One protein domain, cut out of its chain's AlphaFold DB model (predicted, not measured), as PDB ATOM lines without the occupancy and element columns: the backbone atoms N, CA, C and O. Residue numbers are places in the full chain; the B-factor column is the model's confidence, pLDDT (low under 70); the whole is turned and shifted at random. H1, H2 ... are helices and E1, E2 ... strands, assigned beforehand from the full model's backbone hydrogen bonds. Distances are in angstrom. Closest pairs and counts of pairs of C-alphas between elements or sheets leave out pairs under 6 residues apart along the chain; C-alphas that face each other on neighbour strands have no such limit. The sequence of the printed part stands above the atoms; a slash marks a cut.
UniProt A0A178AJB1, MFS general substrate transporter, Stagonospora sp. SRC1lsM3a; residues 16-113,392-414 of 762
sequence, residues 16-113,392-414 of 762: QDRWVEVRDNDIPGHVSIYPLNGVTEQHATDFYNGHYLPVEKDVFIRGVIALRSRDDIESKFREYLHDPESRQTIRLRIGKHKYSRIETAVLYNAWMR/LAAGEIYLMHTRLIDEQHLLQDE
ATOM      1  N   GLN A  16      25.274 -56.822 508.403       42.16
ATOM      2  CA  GLN A  16      23.828 -56.633 508.549       42.16
ATOM      3  C   GLN A  16      23.144 -57.929 508.097       42.16
ATOM      4  O   GLN A  16      23.222 -58.280 506.919       42.16
ATOM      5  N   ASP A  17      22.524 -58.671 509.025       48.38
ATOM      6  CA  ASP A  17      21.680 -59.818 508.679       48.38
ATOM      7  C   ASP A  17      20.578 -59.258 507.761       48.38
ATOM      8  O   ASP A  17      19.642 -58.605 508.226       48.38
ATOM      9  N   ARG A  18      20.722 -59.435 506.441       62.22
ATOM     10  CA  ARG A  18      19.754 -58.937 505.462       62.22
ATOM     11  C   ARG A  18      18.517 -59.829 505.534       62.22
ATOM     12  O   ARG A  18      18.547 -60.999 505.140       62.22
ATOM     13  N   TRP A  19      17.440 -59.276 506.085       69.25
ATOM     14  CA  TRP A  19      16.139 -59.927 506.146       69.25
ATOM     15  C   TRP A  19      15.350 -59.645 504.874       69.25
ATOM     16  O   TRP A  19      15.110 -58.493 504.523       69.25
ATOM     17  N   VAL A  20      14.884 -60.707 504.225       73.19
ATOM     18  CA  VAL A  20      13.787 -60.624 503.264       73.19
ATOM     19  C   VAL A  20      12.499 -60.698 504.076       73.19
ATOM     20  O   VAL A  20      12.095 -61.776 504.513       73.19
ATOM     21  N   GLU A  21      11.885 -59.545 504.345       78.19
ATOM     22  CA  GLU A  21      10.601 -59.475 505.048       78.19
ATOM     23  C   GLU A  21       9.449 -59.367 504.052       78.19
ATOM     24  O   GLU A  21       9.373 -58.407 503.289       78.19
ATOM     25  N   VAL A  22       8.525 -60.325 504.066       76.12
ATOM     26  CA  VAL A  22       7.256 -60.276 503.324       76.12
ATOM     27  C   VAL A  22       6.137 -59.996 504.332       76.12
ATOM     28  O   VAL A  22       5.962 -60.761 505.287       76.12
ATOM     29  N   ARG A  23       5.417 -58.872 504.183       67.62
ATOM     30  CA  ARG A  23       4.317 -58.500 505.092       67.62
ATOM     31  C   ARG A  23       3.036 -59.233 504.694       67.62
ATOM     32  O   ARG A  23       2.706 -59.286 503.518       67.62
ATOM     33  N   ASP A  24       2.269 -59.689 505.685       54.97
ATOM     34  CA  ASP A  24       0.949 -60.322 505.485       54.97
ATOM     35  C   ASP A  24      -0.105 -59.386 504.855       54.97
ATOM     36  O   ASP A  24      -1.113 -59.864 504.347       54.97
ATOM     37  N   ASN A  25       0.105 -58.062 504.889       44.31
ATOM     38  CA  ASN A  25      -0.854 -57.056 504.405       44.31
ATOM     39  C   ASN A  25      -0.494 -56.447 503.037       44.31
ATOM     40  O   ASN A  25      -1.328 -55.746 502.472       44.31
ATOM     41  N   ASP A  26       0.680 -56.747 502.466       42.28
ATOM     42  CA  ASP A  26       1.037 -56.353 501.087       42.28
ATOM     43  C   ASP A  26       0.393 -57.302 500.050       42.28
ATOM     44  O   ASP A  26       0.885 -57.482 498.942       42.28
ATOM     45  N   ILE A  27      -0.770 -57.863 500.406       48.78
ATOM     46  CA  ILE A  27      -1.631 -58.704 499.573       48.78
ATOM     47  C   ILE A  27      -2.828 -57.888 499.009       48.78
ATOM     48  O   ILE A  27      -3.969 -58.343 499.125       48.78
ATOM     49  N   PRO A  28      -2.688 -56.674 498.425       33.94
ATOM     50  CA  PRO A  28      -3.768 -56.111 497.635       33.94
ATOM     51  C   PRO A  28      -3.675 -56.655 496.202       33.94
ATOM     52  O   PRO A  28      -2.786 -56.311 495.429       33.94
ATOM     53  N   GLY A  29      -4.620 -57.518 495.832       42.34
ATOM     54  CA  GLY A  29      -5.024 -57.729 494.436       42.34
ATOM     55  C   GLY A  29      -4.141 -58.601 493.533       42.34
ATOM     56  O   GLY A  29      -4.604 -58.957 492.451       42.34
ATOM     57  N   HIS A  30      -2.931 -59.004 493.934       39.16
ATOM     58  CA  HIS A  30      -2.147 -59.951 493.133       39.16
ATOM     59  C   HIS A  30      -2.593 -61.400 493.374       39.16
ATOM     60  O   HIS A  30      -2.479 -61.958 494.465       39.16
ATOM     61  N   VAL A  31      -3.132 -62.020 492.323       45.38
ATOM     62  CA  VAL A  31      -3.485 -63.441 492.285       45.38
ATOM     63  C   VAL A  31      -2.187 -64.253 492.329       45.38
ATOM     64  O   VAL A  31      -1.515 -64.375 491.310       45.38
ATOM     65  N   SER A  32      -1.823 -64.788 493.501       42.62
ATOM     66  CA  SER A  32      -0.719 -65.754 493.628       42.62
ATOM     67  C   SER A  32      -0.886 -66.894 492.614       42.62
ATOM     68  O   SER A  32      -1.994 -67.418 492.451       42.62
ATOM     69  N   ILE A  33       0.207 -67.322 491.963       46.97
ATOM     70  CA  ILE A  33       0.225 -68.487 491.043       46.97
ATOM     71  C   ILE A  33      -0.335 -69.749 491.733       46.97
ATOM     72  O   ILE A  33      -0.842 -70.678 491.094       46.97
ATOM     73  N   TYR A  34      -0.244 -69.805 493.063       49.97
ATOM     74  CA  TYR A  34      -0.925 -70.791 493.886       49.97
ATOM     75  C   TYR A  34      -2.146 -70.137 494.546       49.97
ATOM     76  O   TYR A  34      -1.971 -69.304 495.429       49.97
ATOM     77  N   PRO A  35      -3.391 -70.527 494.219       54.72
ATOM     78  CA  PRO A  35      -4.601 -69.967 494.807       54.72
ATOM     79  C   PRO A  35      -4.844 -70.594 496.178       54.72
ATOM     80  O   PRO A  35      -5.863 -71.214 496.449       54.72
ATOM     81  N   LEU A  36      -3.876 -70.403 497.065       59.34
ATOM     82  CA  LEU A  36      -4.037 -70.529 498.505       59.34
ATOM     83  C   LEU A  36      -4.610 -69.217 499.083       59.34
ATOM     84  O   LEU A  36      -4.473 -68.935 500.272       59.34
ATOM     85  N   ASN A  37      -5.243 -68.392 498.242       59.16
ATOM     86  CA  ASN A  37      -5.891 -67.148 498.636       59.16
ATOM     87  C   ASN A  37      -7.067 -67.480 499.565       59.16
ATOM     88  O   ASN A  37      -7.968 -68.223 499.189       59.16
ATOM     89  N   GLY A  38      -7.034 -66.959 500.794       62.47
ATOM     90  CA  GLY A  38      -8.013 -67.286 501.838       62.47
ATOM     91  C   GLY A  38      -7.651 -68.494 502.715       62.47
ATOM     92  O   GLY A  38      -8.376 -68.789 503.663       62.47
ATOM     93  N   VAL A  39      -6.523 -69.175 502.470       70.25
ATOM     94  CA  VAL A  39      -6.015 -70.213 503.383       70.25
ATOM     95  C   VAL A  39      -5.429 -69.558 504.634       70.25
ATOM     96  O   VAL A  39      -4.459 -68.797 504.557       70.25
ATOM     97  N   THR A  40      -6.009 -69.883 505.789       76.38
ATOM     98  CA  THR A  40      -5.536 -69.455 507.108       76.38
ATOM     99  C   THR A  40      -4.600 -70.499 507.717       76.38
ATOM    100  O   THR A  40      -4.617 -71.676 507.347       76.38
ATOM    101  N   GLU A  41      -3.793 -70.080 508.692       79.69
ATOM    102  CA  GLU A  41      -2.960 -70.979 509.504       79.69
ATOM    103  C   GLU A  41      -3.792 -72.066 510.206       79.69
ATOM    104  O   GLU A  41      -3.350 -73.211 510.342       79.69
ATOM    105  N   GLN A  42      -5.027 -71.729 510.589       80.94
ATOM    106  CA  GLN A  42      -5.957 -72.668 511.203       80.94
ATOM    107  C   GLN A  42      -6.310 -73.816 510.249       80.94
ATOM    108  O   GLN A  42      -6.268 -74.970 510.657       80.94
ATOM    109  N   HIS A  43      -6.557 -73.534 508.965       81.25
ATOM    110  CA  HIS A  43      -6.865 -74.579 507.980       81.25
ATOM    111  C   HIS A  43      -5.688 -75.546 507.760       81.25
ATOM    112  O   HIS A  43      -5.880 -76.761 507.710       81.25
ATOM    113  N   ALA A  44      -4.457 -75.027 507.700       82.56
ATOM    114  CA  ALA A  44      -3.257 -75.866 507.616       82.56
ATOM    115  C   ALA A  44      -3.076 -76.726 508.884       82.56
ATOM    116  O   ALA A  44      -2.723 -77.904 508.805       82.56
ATOM    117  N   THR A  45      -3.360 -76.145 510.051       85.75
ATOM    118  CA  THR A  45      -3.325 -76.835 511.343       85.75
ATOM    119  C   THR A  45      -4.351 -77.961 511.426       85.75
ATOM    120  O   THR A  45      -4.010 -79.059 511.868       85.75
ATOM    121  N   ASP A  46      -5.585 -77.715 510.989       84.31
ATOM    122  CA  ASP A  46      -6.665 -78.702 511.008       84.31
ATOM    123  C   ASP A  46      -6.319 -79.902 510.110       84.31
ATOM    124  O   ASP A  46      -6.448 -81.053 510.534       84.31
ATOM    125  N   PHE A  47      -5.772 -79.648 508.914       84.50
ATOM    126  CA  PHE A  47      -5.296 -80.707 508.020       84.50
ATOM    127  C   PHE A  47      -4.175 -81.545 508.647       84.50
ATOM    128  O   PHE A  47      -4.232 -82.776 508.589       84.50
ATOM    129  N   TYR A  48      -3.178 -80.898 509.264       86.38
ATOM    130  CA  TYR A  48      -2.077 -81.583 509.946       86.38
ATOM    131  C   TYR A  48      -2.580 -82.422 511.127       86.38
ATOM    132  O   TYR A  48      -2.159 -83.555 511.309       86.38
ATOM    133  N   ASN A  49      -3.513 -81.905 511.927       85.50
ATOM    134  CA  ASN A  49      -4.063 -82.662 513.052       85.50
ATOM    135  C   ASN A  49      -4.898 -83.872 512.578       85.50
ATOM    136  O   ASN A  49      -4.941 -84.893 513.262       85.50
ATOM    137  N   GLY A  50      -5.546 -83.778 511.410       80.19
ATOM    138  CA  GLY A  50      -6.298 -84.881 510.804       80.19
ATOM    139  C   GLY A  50      -5.427 -85.983 510.184       80.19
ATOM    140  O   GLY A  50      -5.878 -87.127 510.054       80.19
ATOM    141  N   HIS A  51      -4.174 -85.679 509.831       81.88
ATOM    142  CA  HIS A  51      -3.283 -86.584 509.102       81.88
ATOM    143  C   HIS A  51      -1.923 -86.728 509.781       81.88
ATOM    144  O   HIS A  51      -1.201 -85.765 509.990       81.88
ATOM    145  N   TYR A  52      -1.507 -87.964 510.044       77.88
ATOM    146  CA  TYR A  52      -0.184 -88.208 510.607       77.88
ATOM    147  C   TYR A  52       0.909 -88.017 509.542       77.88
ATOM    148  O   TYR A  52       1.075 -88.859 508.654       77.88
ATOM    149  N   LEU A  53       1.656 -86.915 509.637       83.12
ATOM    150  CA  LEU A  53       2.812 -86.613 508.793       83.12
ATOM    151  C   LEU A  53       4.100 -86.636 509.637       83.12
ATOM    152  O   LEU A  53       4.117 -86.071 510.727       83.12
ATOM    153  N   PRO A  54       5.199 -87.250 509.157       82.94
ATOM    154  CA  PRO A  54       6.470 -87.327 509.877       82.94
ATOM    155  C   PRO A  54       7.269 -86.025 509.705       82.94
ATOM    156  O   PRO A  54       8.374 -86.016 509.167       82.94
ATOM    157  N   VAL A  55       6.671 -84.900 510.089       84.94
ATOM    158  CA  VAL A  55       7.261 -83.559 510.034       84.94
ATOM    159  C   VAL A  55       6.719 -82.746 511.195       84.94
ATOM    160  O   VAL A  55       5.577 -82.940 511.586       84.94
ATOM    161  N   GLU A  56       7.512 -81.841 511.756       87.75
ATOM    162  CA  GLU A  56       7.018 -80.960 512.811       87.75
ATOM    163  C   GLU A  56       5.889 -80.059 512.294       87.75
ATOM    164  O   GLU A  56       5.955 -79.514 511.188       87.75
ATOM    165  N   LYS A  57       4.864 -79.862 513.127       88.31
ATOM    166  CA  LYS A  57       3.689 -79.042 512.800       88.31
ATOM    167  C   LYS A  57       4.058 -77.627 512.347       88.31
ATOM    168  O   LYS A  57       3.497 -77.125 511.378       88.31
ATOM    169  N   ASP A  58       5.019 -77.001 513.021       87.56
ATOM    170  CA  ASP A  58       5.489 -75.657 512.673       87.56
ATOM    171  C   ASP A  58       6.165 -75.620 511.288       87.56
ATOM    172  O   ASP A  58       5.883 -74.737 510.478       87.56
ATOM    173  N   VAL A  59       6.980 -76.629 510.957       86.31
ATOM    174  CA  VAL A  59       7.598 -76.765 509.625       86.31
ATOM    175  C   VAL A  59       6.531 -76.949 508.544       86.31
ATOM    176  O   VAL A  59       6.653 -76.381 507.457       86.31
ATOM    177  N   PHE A  60       5.463 -77.699 508.838       88.00
ATOM    178  CA  PHE A  60       4.345 -77.874 507.913       88.00
ATOM    179  C   PHE A  60       3.642 -76.546 507.607       88.00
ATOM    180  O   PHE A  60       3.490 -76.178 506.441       88.00
ATOM    181  N   ILE A  61       3.274 -75.797 508.650       87.19
ATOM    182  CA  ILE A  61       2.601 -74.498 508.528       87.19
ATOM    183  C   ILE A  61       3.474 -73.509 507.746       87.19
ATOM    184  O   ILE A  61       2.999 -72.878 506.799       87.19
ATOM    185  N   ARG A  62       4.771 -73.426 508.071       87.25
ATOM    186  CA  ARG A  62       5.729 -72.581 507.341       87.25
ATOM    187  C   ARG A  62       5.847 -72.980 505.868       87.25
ATOM    188  O   ARG A  62       5.910 -72.113 505.004       87.25
ATOM    189  N   GLY A  63       5.787 -74.271 505.547       85.88
ATOM    190  CA  GLY A  63       5.731 -74.751 504.164       85.88
ATOM    191  C   GLY A  63       4.530 -74.227 503.374       85.88
ATOM    192  O   GLY A  63       4.679 -73.755 502.244       85.88
ATOM    193  N   VAL A  64       3.338 -74.269 503.978       85.50
ATOM    194  CA  VAL A  64       2.095 -73.774 503.361       85.50
ATOM    195  C   VAL A  64       2.144 -72.259 503.148       85.50
ATOM    196  O   VAL A  64       1.809 -71.774 502.066       85.50
ATOM    197  N   ILE A  65       2.608 -71.511 504.152       84.50
ATOM    198  CA  ILE A  65       2.716 -70.046 504.093       84.50
ATOM    199  C   ILE A  65       3.748 -69.610 503.047       84.50
ATOM    200  O   ILE A  65       3.476 -68.707 502.257       84.50
ATOM    201  N   ALA A  66       4.900 -70.284 502.973       82.31
ATOM    202  CA  ALA A  66       5.915 -69.999 501.963       82.31
ATOM    203  C   ALA A  66       5.372 -70.159 500.532       82.31
ATOM    204  O   ALA A  66       5.635 -69.312 499.683       82.31
ATOM    205  N   LEU A  67       4.584 -71.206 500.254       79.81
ATOM    206  CA  LEU A  67       3.973 -71.381 498.931       79.81
ATOM    207  C   LEU A  67       2.912 -70.330 498.612       79.81
ATOM    208  O   LEU A  67       2.813 -69.914 497.457       79.81
ATOM    209  N   ARG A  68       2.128 -69.908 499.611       80.62
ATOM    210  CA  ARG A  68       1.118 -68.856 499.448       80.62
ATOM    211  C   ARG A  68       1.759 -67.544 498.985       80.62
ATOM    212  O   ARG A  68       1.251 -66.934 498.048       80.62
ATOM    213  N   SER A  69       2.890 -67.168 499.583       77.31
ATOM    214  CA  SER A  69       3.624 -65.925 499.294       77.31
ATOM    215  C   SER A  69       4.755 -66.088 498.270       77.31
ATOM    216  O   SER A  69       5.682 -65.280 498.242       77.31
ATOM    217  N   ARG A  70       4.731 -67.137 497.437       78.81
ATOM    218  CA  ARG A  70       5.853 -67.457 496.540       78.81
ATOM    219  C   ARG A  70       6.260 -66.300 495.631       78.81
ATOM    220  O   ARG A  70       7.453 -66.059 495.506       78.81
ATOM    221  N   ASP A  71       5.312 -65.637 494.976       73.44
ATOM    222  CA  ASP A  71       5.629 -64.624 493.960       73.44
ATOM    223  C   ASP A  71       6.325 -63.406 494.584       73.44
ATOM    224  O   ASP A  71       7.288 -62.881 494.022       73.44
ATOM    225  N   ASP A  72       5.922 -63.036 495.802       77.12
ATOM    226  CA  ASP A  72       6.563 -61.986 496.597       77.12
ATOM    227  C   ASP A  72       7.961 -62.397 497.061       77.12
ATOM    228  O   ASP A  72       8.877 -61.580 497.133       77.12
ATOM    229  N   ILE A  73       8.151 -63.677 497.379       78.31
ATOM    230  CA  ILE A  73       9.466 -64.183 497.765       78.31
ATOM    231  C   ILE A  73      10.382 -64.270 496.540       78.31
ATOM    232  O   ILE A  73      11.548 -63.905 496.633       78.31
ATOM    233  N   GLU A  74       9.878 -64.716 495.386       79.19
ATOM    234  CA  GLU A  74      10.638 -64.763 494.136       79.19
ATOM    235  C   GLU A  74      11.029 -63.366 493.658       79.19
ATOM    236  O   GLU A  74      12.172 -63.175 493.238       79.19
ATOM    237  N   SER A  75      10.118 -62.389 493.718       79.56
ATOM    238  CA  SER A  75      10.420 -61.007 493.332       79.56
ATOM    239  C   SER A  75      11.537 -60.434 494.203       79.56
ATOM    240  O   SER A  75      12.527 -59.939 493.667       79.56
ATOM    241  N   LYS A  76      11.467 -60.642 495.522       79.62
ATOM    242  CA  LYS A  76      12.524 -60.224 496.450       79.62
ATOM    243  C   LYS A  76      13.816 -61.002 496.243       79.62
ATOM    244  O   LYS A  76      14.879 -60.403 496.186       79.62
ATOM    245  N   PHE A  77      13.770 -62.321 496.058       81.31
ATOM    246  CA  PHE A  77      14.964 -63.123 495.766       81.31
ATOM    247  C   PHE A  77      15.653 -62.712 494.461       81.31
ATOM    248  O   PHE A  77      16.878 -62.826 494.370       81.31
ATOM    249  N   ARG A  78      14.910 -62.209 493.466       78.88
ATOM    250  CA  ARG A  78      15.496 -61.684 492.226       78.88
ATOM    251  C   ARG A  78      16.344 -60.439 492.454       78.88
ATOM    252  O   ARG A  78      17.355 -60.305 491.773       78.88
ATOM    253  N   GLU A  79      16.005 -59.587 493.418       75.56
ATOM    254  CA  GLU A  79      16.818 -58.411 493.773       75.56
ATOM    255  C   GLU A  79      18.223 -58.818 494.257       75.56
ATOM    256  O   GLU A  79      19.206 -58.132 493.985       75.56
ATOM    257  N   TYR A  80      18.339 -59.991 494.884       70.06
ATOM    258  CA  TYR A  80      19.595 -60.523 495.419       70.06
ATOM    259  C   TYR A  80      20.362 -61.440 494.446       70.06
ATOM    260  O   TYR A  80      21.430 -61.949 494.785       70.06
ATOM    261  N   LEU A  81      19.880 -61.651 493.212       69.00
ATOM    262  CA  LEU A  81      20.559 -62.513 492.226       69.00
ATOM    263  C   LEU A  81      21.964 -62.021 491.849       69.00
ATOM    264  O   LEU A  81      22.810 -62.847 491.485       69.00
ATOM    265  N   HIS A  82      22.186 -60.704 491.905       64.56
ATOM    266  CA  HIS A  82      23.393 -60.028 491.424       64.56
ATOM    267  C   HIS A  82      24.601 -60.148 492.366       64.56
ATOM    268  O   HIS A  82      25.727 -59.961 491.914       64.56
ATOM    269  N   ASP A  83      24.389 -60.511 493.634       65.69
ATOM    270  CA  ASP A  83      25.438 -60.602 494.656       65.69
ATOM    271  C   ASP A  83      25.639 -62.076 495.091       65.69
ATOM    272  O   ASP A  83      24.795 -62.633 495.802       65.69
ATOM    273  N   PRO A  84      26.717 -62.757 494.654       59.69
ATOM    274  CA  PRO A  84      26.953 -64.166 494.968       59.69
ATOM    275  C   PRO A  84      27.232 -64.437 496.455       59.69
ATOM    276  O   PRO A  84      26.906 -65.534 496.914       59.69
ATOM    277  N   GLU A  85      27.758 -63.471 497.218       58.62
ATOM    278  CA  GLU A  85      27.991 -63.621 498.665       58.62
ATOM    279  C   GLU A  85      26.684 -63.513 499.467       58.62
ATOM    280  O   GLU A  85      26.507 -64.184 500.490       58.62
ATOM    281  N   SER A  86      25.710 -62.748 498.961       57.62
ATOM    282  CA  SER A  86      24.395 -62.606 499.601       57.62
ATOM    283  C   SER A  86      23.582 -63.910 499.632       57.62
ATOM    284  O   SER A  86      22.798 -64.136 500.550       57.62
ATOM    285  N   ARG A  87      23.812 -64.839 498.692       57.97
ATOM    286  CA  ARG A  87      23.009 -66.070 498.534       57.97
ATOM    287  C   ARG A  87      23.041 -67.011 499.743       57.97
ATOM    288  O   ARG A  87      22.136 -67.827 499.893       57.97
ATOM    289  N   GLN A  88      24.068 -66.923 500.593       57.91
ATOM    290  CA  GLN A  88      24.245 -67.803 501.759       57.91
ATOM    291  C   GLN A  88      23.867 -67.150 503.098       57.91
ATOM    292  O   GLN A  88      23.787 -67.837 504.119       57.91
ATOM    293  N   THR A  89      23.621 -65.838 503.115       65.06
ATOM    294  CA  THR A  89      23.405 -65.055 504.346       65.06
ATOM    295  C   THR A  89      21.975 -64.538 504.505       65.06
ATOM    296  O   THR A  89      21.622 -64.063 505.586       65.06
ATOM    297  N   ILE A  90      21.129 -64.688 503.480       72.06
ATOM    298  CA  ILE A  90      19.735 -64.231 503.493       72.06
ATOM    299  C   ILE A  90      18.906 -65.009 504.522       72.06
ATOM    300  O   ILE A  90      18.890 -66.244 504.548       72.06
ATOM    301  N   ARG A  91      18.168 -64.269 505.354       81.56
ATOM    302  CA  ARG A  91      17.120 -64.810 506.228       81.56
ATOM    303  C   ARG A  91      15.757 -64.387 505.702       81.56
ATOM    304  O   ARG A  91      15.575 -63.232 505.327       81.56
ATOM    305  N   LEU A  92      14.794 -65.303 505.708       83.31
ATOM    306  CA  LEU A  92      13.424 -65.025 505.288       83.31
ATOM    307  C   LEU A  92      12.503 -64.884 506.506       83.31
ATOM    308  O   LEU A  92      12.559 -65.672 507.457       83.31
ATOM    309  N   ARG A  93      11.623 -63.885 506.461       84.81
ATOM    310  CA  ARG A  93      10.520 -63.716 507.406       84.81
ATOM    311  C   ARG A  93       9.239 -63.432 506.638       84.81
ATOM    312  O   ARG A  93       9.199 -62.519 505.820       84.81
ATOM    313  N   ILE A  94       8.195 -64.193 506.938       82.75
ATOM    314  CA  ILE A  94       6.862 -63.995 506.364       82.75
ATOM    315  C   ILE A  94       5.905 -63.772 507.528       82.75
ATOM    316  O   ILE A  94       5.694 -64.680 508.337       82.75
ATOM    317  N   GLY A  95       5.404 -62.545 507.665       80.75
ATOM    318  CA  GLY A  95       4.586 -62.145 508.810       80.75
ATOM    319  C   GLY A  95       5.258 -62.476 510.155       80.75
ATOM    320  O   GLY A  95       6.317 -61.938 510.510       80.75
ATOM    321  N   LYS A  96       4.638 -63.383 510.922       81.75
ATOM    322  CA  LYS A  96       5.134 -63.841 512.234       81.75
ATOM    323  C   LYS A  96       6.161 -64.978 512.152       81.75
ATOM    324  O   LYS A  96       6.889 -65.194 513.120       81.75
ATOM    325  N   HIS A  97       6.263 -65.670 511.019       84.31
ATOM    326  CA  HIS A  97       7.097 -66.861 510.885       84.31
ATOM    327  C   HIS A  97       8.512 -66.508 510.426       84.31
ATOM    328  O   HIS A  97       8.718 -65.835 509.411       84.31
ATOM    329  N   LYS A  98       9.500 -66.996 511.177       85.31
ATOM    330  CA  LYS A  98      10.920 -66.895 510.833       85.31
ATOM    331  C   LYS A  98      11.376 -68.199 510.186       85.31
ATOM    332  O   LYS A  98      11.050 -69.283 510.668       85.31
ATOM    333  N   TYR A  99      12.149 -68.084 509.115       86.06
ATOM    334  CA  TYR A  99      12.759 -69.217 508.433       86.06
ATOM    335  C   TYR A  99      14.236 -69.274 508.808       86.06
ATOM    336  O   TYR A  99      14.932 -68.256 508.865       86.06
ATOM    337  N   SER A 100      14.723 -70.477 509.086       84.06
ATOM    338  CA  SER A 100      16.144 -70.726 509.283       84.06
ATOM    339  C   SER A 100      16.920 -70.437 507.995       84.06
ATOM    340  O   SER A 100      16.366 -70.407 506.891       84.06
ATOM    341  N   ARG A 101      18.240 -70.254 508.118       80.25
ATOM    342  CA  ARG A 101      19.122 -70.083 506.950       80.25
ATOM    343  C   ARG A 101      19.030 -71.276 505.993       80.25
ATOM    344  O   ARG A 101      19.016 -71.084 504.784       80.25
ATOM    345  N   ILE A 102      18.895 -72.491 506.531       80.06
ATOM    346  CA  ILE A 102      18.761 -73.719 505.736       80.06
ATOM    347  C   ILE A 102      17.436 -73.714 504.968       80.06
ATOM    348  O   ILE A 102      17.436 -73.920 503.760       80.06
ATOM    349  N   GLU A 103      16.313 -73.425 505.630       80.19
ATOM    350  CA  GLU A 103      14.997 -73.359 504.972       80.19
ATOM    351  C   GLU A 103      14.956 -72.268 503.896       80.19
ATOM    352  O   GLU A 103      14.444 -72.495 502.803       80.19
ATOM    353  N   THR A 104      15.556 -71.109 504.174       82.06
ATOM    354  CA  THR A 104      15.654 -70.005 503.210       82.06
ATOM    355  C   THR A 104      16.479 -70.414 501.991       82.06
ATOM    356  O   THR A 104      16.047 -70.201 500.860       82.06
ATOM    357  N   ALA A 105      17.621 -71.075 502.202       78.81
ATOM    358  CA  ALA A 105      18.440 -71.609 501.120       78.81
ATOM    359  C   ALA A 105      17.699 -72.687 500.313       78.81
ATOM    360  O   ALA A 105      17.823 -72.723 499.092       78.81
ATOM    361  N   VAL A 106      16.901 -73.545 500.960       79.50
ATOM    362  CA  VAL A 106      16.066 -74.551 500.283       79.50
ATOM    363  C   VAL A 106      15.017 -73.884 499.393       79.50
ATOM    364  O   VAL A 106      14.902 -74.261 498.229       79.50
ATOM    365  N   LEU A 107      14.295 -72.877 499.894       80.88
ATOM    366  CA  LEU A 107      13.289 -72.136 499.120       80.88
ATOM    367  C   LEU A 107      13.926 -71.355 497.965       80.88
ATOM    368  O   LEU A 107      13.474 -71.461 496.824       80.88
ATOM    369  N   TYR A 108      15.020 -70.640 498.239       79.81
ATOM    370  CA  TYR A 108      15.789 -69.915 497.228       79.81
ATOM    371  C   TYR A 108      16.259 -70.861 496.121       79.81
ATOM    372  O   TYR A 108      15.988 -70.635 494.946       79.81
ATOM    373  N   ASN A 109      16.888 -71.979 496.490       77.38
ATOM    374  CA  ASN A 109      17.334 -72.978 495.531       77.38
ATOM    375  C   ASN A 109      16.162 -73.609 494.766       77.38
ATOM    376  O   ASN A 109      16.283 -73.860 493.573       77.38
ATOM    377  N   ALA A 110      15.022 -73.873 495.401       75.81
ATOM    378  CA  ALA A 110      13.877 -74.479 494.726       75.81
ATOM    379  C   ALA A 110      13.266 -73.566 493.649       75.81
ATOM    380  O   ALA A 110      12.855 -74.061 492.598       75.81
ATOM    381  N   TRP A 111      13.213 -72.256 493.896       78.50
ATOM    382  CA  TRP A 111      12.524 -71.301 493.022       78.50
ATOM    383  C   TRP A 111      13.447 -70.567 492.046       78.50
ATOM    384  O   TRP A 111      13.022 -70.228 490.945       78.50
ATOM    385  N   MET A 112      14.723 -70.391 492.398       76.44
ATOM    386  CA  MET A 112      15.697 -69.652 491.586       76.44
ATOM    387  C   MET A 112      16.608 -70.550 490.736       76.44
ATOM    388  O   MET A 112      17.330 -70.036 489.880       76.44
ATOM    389  N   ARG A 113      16.597 -71.880 490.938       72.06
ATOM    390  CA  ARG A 113      17.424 -72.817 490.150       72.06
ATOM    391  C   ARG A 113      17.096 -72.737 488.663       72.06
ATOM    392  O   ARG A 113      15.938 -72.786 488.244       72.06
ATOM    393  N   LEU A 392       9.059 -77.725 501.748       81.56
ATOM    394  CA  LEU A 392       8.463 -77.587 500.419       81.56
ATOM    395  C   LEU A 392       7.476 -78.725 500.147       81.56
ATOM    396  O   LEU A 392       6.383 -78.478 499.646       81.56
ATOM    397  N   ALA A 393       7.834 -79.957 500.518       83.75
ATOM    398  CA  ALA A 393       6.962 -81.120 500.372       83.75
ATOM    399  C   ALA A 393       5.672 -80.977 501.202       83.75
ATOM    400  O   ALA A 393       4.597 -81.343 500.730       83.75
ATOM    401  N   ALA A 394       5.766 -80.405 502.406       82.38
ATOM    402  CA  ALA A 394       4.633 -80.123 503.283       82.38
ATOM    403  C   ALA A 394       3.675 -79.085 502.685       82.38
ATOM    404  O   ALA A 394       2.461 -79.283 502.679       82.38
ATOM    405  N   GLY A 395       4.211 -78.004 502.117       82.75
ATOM    406  CA  GLY A 395       3.386 -77.053 501.382       82.75
ATOM    407  C   GLY A 395       2.745 -77.691 500.141       82.75
ATOM    408  O   GLY A 395       1.551 -77.523 499.895       82.75
ATOM    409  N   GLU A 396       3.531 -78.432 499.351       84.81
ATOM    410  CA  GLU A 396       3.083 -79.020 498.083       84.81
ATOM    411  C   GLU A 396       1.977 -80.061 498.296       84.81
ATOM    412  O   GLU A 396       1.033 -80.099 497.506       84.81
ATOM    413  N   ILE A 397       2.045 -80.873 499.359       86.94
ATOM    414  CA  ILE A 397       1.005 -81.866 499.652       86.94
ATOM    415  C   ILE A 397      -0.321 -81.207 500.045       86.94
ATOM    416  O   ILE A 397      -1.370 -81.616 499.550       86.94
ATOM    417  N   TYR A 398      -0.277 -80.153 500.868       86.38
ATOM    418  CA  TYR A 398      -1.471 -79.402 501.255       86.38
ATOM    419  C   TYR A 398      -2.113 -78.724 500.046       86.38
ATOM    420  O   TYR A 398      -3.318 -78.819 499.833       86.38
ATOM    421  N   LEU A 399      -1.288 -78.106 499.198       82.75
ATOM    422  CA  LEU A 399      -1.742 -77.521 497.946       82.75
ATOM    423  C   LEU A 399      -2.405 -78.565 497.037       82.75
ATOM    424  O   LEU A 399      -3.449 -78.294 496.455       82.75
ATOM    425  N   MET A 400      -1.805 -79.745 496.868       82.06
ATOM    426  CA  MET A 400      -2.413 -80.799 496.047       82.06
ATOM    427  C   MET A 400      -3.767 -81.245 496.613       82.06
ATOM    428  O   MET A 400      -4.679 -81.523 495.837       82.06
ATOM    429  N   HIS A 401      -3.905 -81.289 497.941       83.06
ATOM    430  CA  HIS A 401      -5.145 -81.650 498.620       83.06
ATOM    431  C   HIS A 401      -6.263 -80.620 498.398       83.06
ATOM    432  O   HIS A 401      -7.326 -80.990 497.902       83.06
ATOM    433  N   THR A 402      -6.016 -79.337 498.682       79.06
ATOM    434  CA  THR A 402      -7.024 -78.277 498.486       79.06
ATOM    435  C   THR A 402      -7.464 -78.180 497.028       79.06
ATOM    436  O   THR A 402      -8.648 -78.052 496.733       79.06
ATOM    437  N   ARG A 403      -6.526 -78.352 496.092       77.31
ATOM    438  CA  ARG A 403      -6.821 -78.365 494.654       77.31
ATOM    439  C   ARG A 403      -7.678 -79.544 494.217       77.31
ATOM    440  O   ARG A 403      -8.569 -79.369 493.392       77.31
ATOM    441  N   LEU A 404      -7.409 -80.738 494.742       78.75
ATOM    442  CA  LEU A 404      -8.219 -81.923 494.458       78.75
ATOM    443  C   LEU A 404      -9.671 -81.725 494.897       78.75
ATOM    444  O   LEU A 404     -10.581 -82.112 494.166       78.75
ATOM    445  N   ILE A 405      -9.873 -81.095 496.054       78.56
ATOM    446  CA  ILE A 405     -11.196 -80.751 496.578       78.56
ATOM    447  C   ILE A 405     -11.898 -79.747 495.654       78.56
ATOM    448  O   ILE A 405     -13.027 -79.997 495.231       78.56
ATOM    449  N   ASP A 406     -11.217 -78.664 495.270       76.25
ATOM    450  CA  ASP A 406     -11.764 -77.660 494.350       76.25
ATOM    451  C   ASP A 406     -12.180 -78.278 493.005       76.25
ATOM    452  O   ASP A 406     -13.292 -78.046 492.525       76.25
ATOM    453  N   GLU A 407     -11.316 -79.101 492.401       76.31
ATOM    454  CA  GLU A 407     -11.621 -79.794 491.145       76.31
ATOM    455  C   GLU A 407     -12.842 -80.713 491.281       76.31
ATOM    456  O   GLU A 407     -13.680 -80.772 490.381       76.31
ATOM    457  N   GLN A 408     -12.967 -81.435 492.396       77.25
ATOM    458  CA  GLN A 408     -14.104 -82.323 492.633       77.25
ATOM    459  C   GLN A 408     -15.411 -81.557 492.786       77.25
ATOM    460  O   GLN A 408     -16.407 -81.958 492.184       77.25
ATOM    461  N   HIS A 409     -15.407 -80.453 493.532       75.94
ATOM    462  CA  HIS A 409     -16.589 -79.609 493.675       75.94
ATOM    463  C   HIS A 409     -17.029 -79.020 492.337       75.94
ATOM    464  O   HIS A 409     -18.205 -79.113 492.003       75.94
ATOM    465  N   LEU A 410     -16.095 -78.514 491.523       75.62
ATOM    466  CA  LEU A 410     -16.416 -77.996 490.188       75.62
ATOM    467  C   LEU A 410     -17.095 -79.053 489.306       75.62
ATOM    468  O   LEU A 410     -18.082 -78.762 488.631       75.62
ATOM    469  N   LEU A 411     -16.601 -80.293 489.337       75.31
ATOM    470  CA  LEU A 411     -17.181 -81.397 488.569       75.31
ATOM    471  C   LEU A 411     -18.541 -81.841 489.111       75.31
ATOM    472  O   LEU A 411     -19.432 -82.182 488.333       75.31
ATOM    473  N   GLN A 412     -18.710 -81.858 490.434       77.62
ATOM    474  CA  GLN A 412     -19.991 -82.168 491.066       77.62
ATOM    475  C   GLN A 412     -21.037 -81.095 490.758       77.62
ATOM    476  O   GLN A 412     -22.175 -81.442 490.447       77.62
ATOM    477  N   ASP A 413     -20.655 -79.821 490.767       76.94
ATOM    478  CA  ASP A 413     -21.525 -78.715 490.380       76.94
ATOM    479  C   ASP A 413     -21.919 -78.813 488.900       76.94
ATOM    480  O   ASP A 413     -23.087 -78.640 488.559       76.94
ATOM    481  N   GLU A 414     -20.979 -79.159 488.012       75.75
ATOM    482  CA  GLU A 414     -21.256 -79.396 486.588       75.75
ATOM    483  C   GLU A 414     -22.213 -80.586 486.376       75.75
ATOM    484  O   GLU A 414     -23.121 -80.518 485.543       75.75
TER     485      GLU A 414
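Overview. This is residues 16 to 113 and 392 to 414 of the 762 residues of the protein "MFS general substrate transporter" of Stagonospora sp. SRC1lsM3a (UniProt A0A178AJB1). A small sheet of two parallel strands, E1 and E2, stands at one end with H3 packed on it and H4 packed beside E2, while H2 in the middle has H1 on one side and is crossed by the first part of the long helix H5. Residues 404 to 414 of H5 stick out as an arm. The printed part has 121 residues, mostly helix by class, with five named helices and two named strands in the order E1, H1, H2, H3, E2, H4, H5. The whole is compact, with a radius of gyration of the C-alphas of 15.5 A, yet elongated in outline, spanning 52 by 33 by 27 A.

Arrangement. E1, residues 19 to 22, and E2, residues 91 to 94, are parallel neighbours at 18 degrees, with N 20 and O 91 at 2.8 A and N 93 and O 20 at 2.9 A, within hydrogen-bond range. Residues 93 to 94 of E2 also pair antiparallel with residues 97 to 98. H3, residues 70 to 79, comes closest to E1 at the C-alphas of Val 20 and Lys 76, 6.9 A apart, and is near E2. H4, residues 101 to 112, comes closest to E2 at the C-alphas of Arg 91 and Arg 101, 5.7 A apart. With residues 108 to 112 alone H4 touches H3, about perpendicular at 88 degrees; the closest C-alphas, Glu 74 and Trp 111, are 6.9 A apart. H2, residues 57 to 68, and H3 meet only through their link. H1, residues 41 to 50, touches H2 at a steep tilt of 50 degrees, opposite ways, closest at the C-alphas of Ala 44 and Ile 61, 6.1 A. H5, residues 392 to 414, touches H2 with residues 392 to 399 alone, at a steep tilt of 62 degrees, the same way, closest at the C-alphas of Val 64 and Gly 395, 4.0 A. The helix packing is mostly crossed, with none of these three touching pairs at a shallow tilt. H1 and H3 are apart. E1, H1, H2, H3 and E2 form a strand-helix-strand unit, two parallel neighbour strands with helices between them in the chain. In H1, H2, H4 and H5 every O i to N i+4 pair is within hydrogen-bond range; in H3, 5 of 6 are.

Along the chain. E1 begins at C-alpha 19, (16.139, -59.927, 506.146), and measures 9.3 A from first to last C-alpha; E2 measures 10.3 A. H1 measures 14.4 A, H2 17.0 A, H3 14.5 A and H4 15.7 A. H5 measures 32.8 A and ends at C-alpha 414, (-21.256, -79.396, 486.588).

Size, cuts and confidence. The C-alphas farthest apart, Gln 16 and Glu 414, are 55.1 A apart. Residues 114 to 391 are not printed, and C-alphas 113 and 392 are 14.4 A apart across this cut. The links E1 to H1 and H3 to E2 are long. The mean pLDDT of the printed part is 74.3, and residues 16 to 19, 23 to 38 and 81 to 89 are under 70.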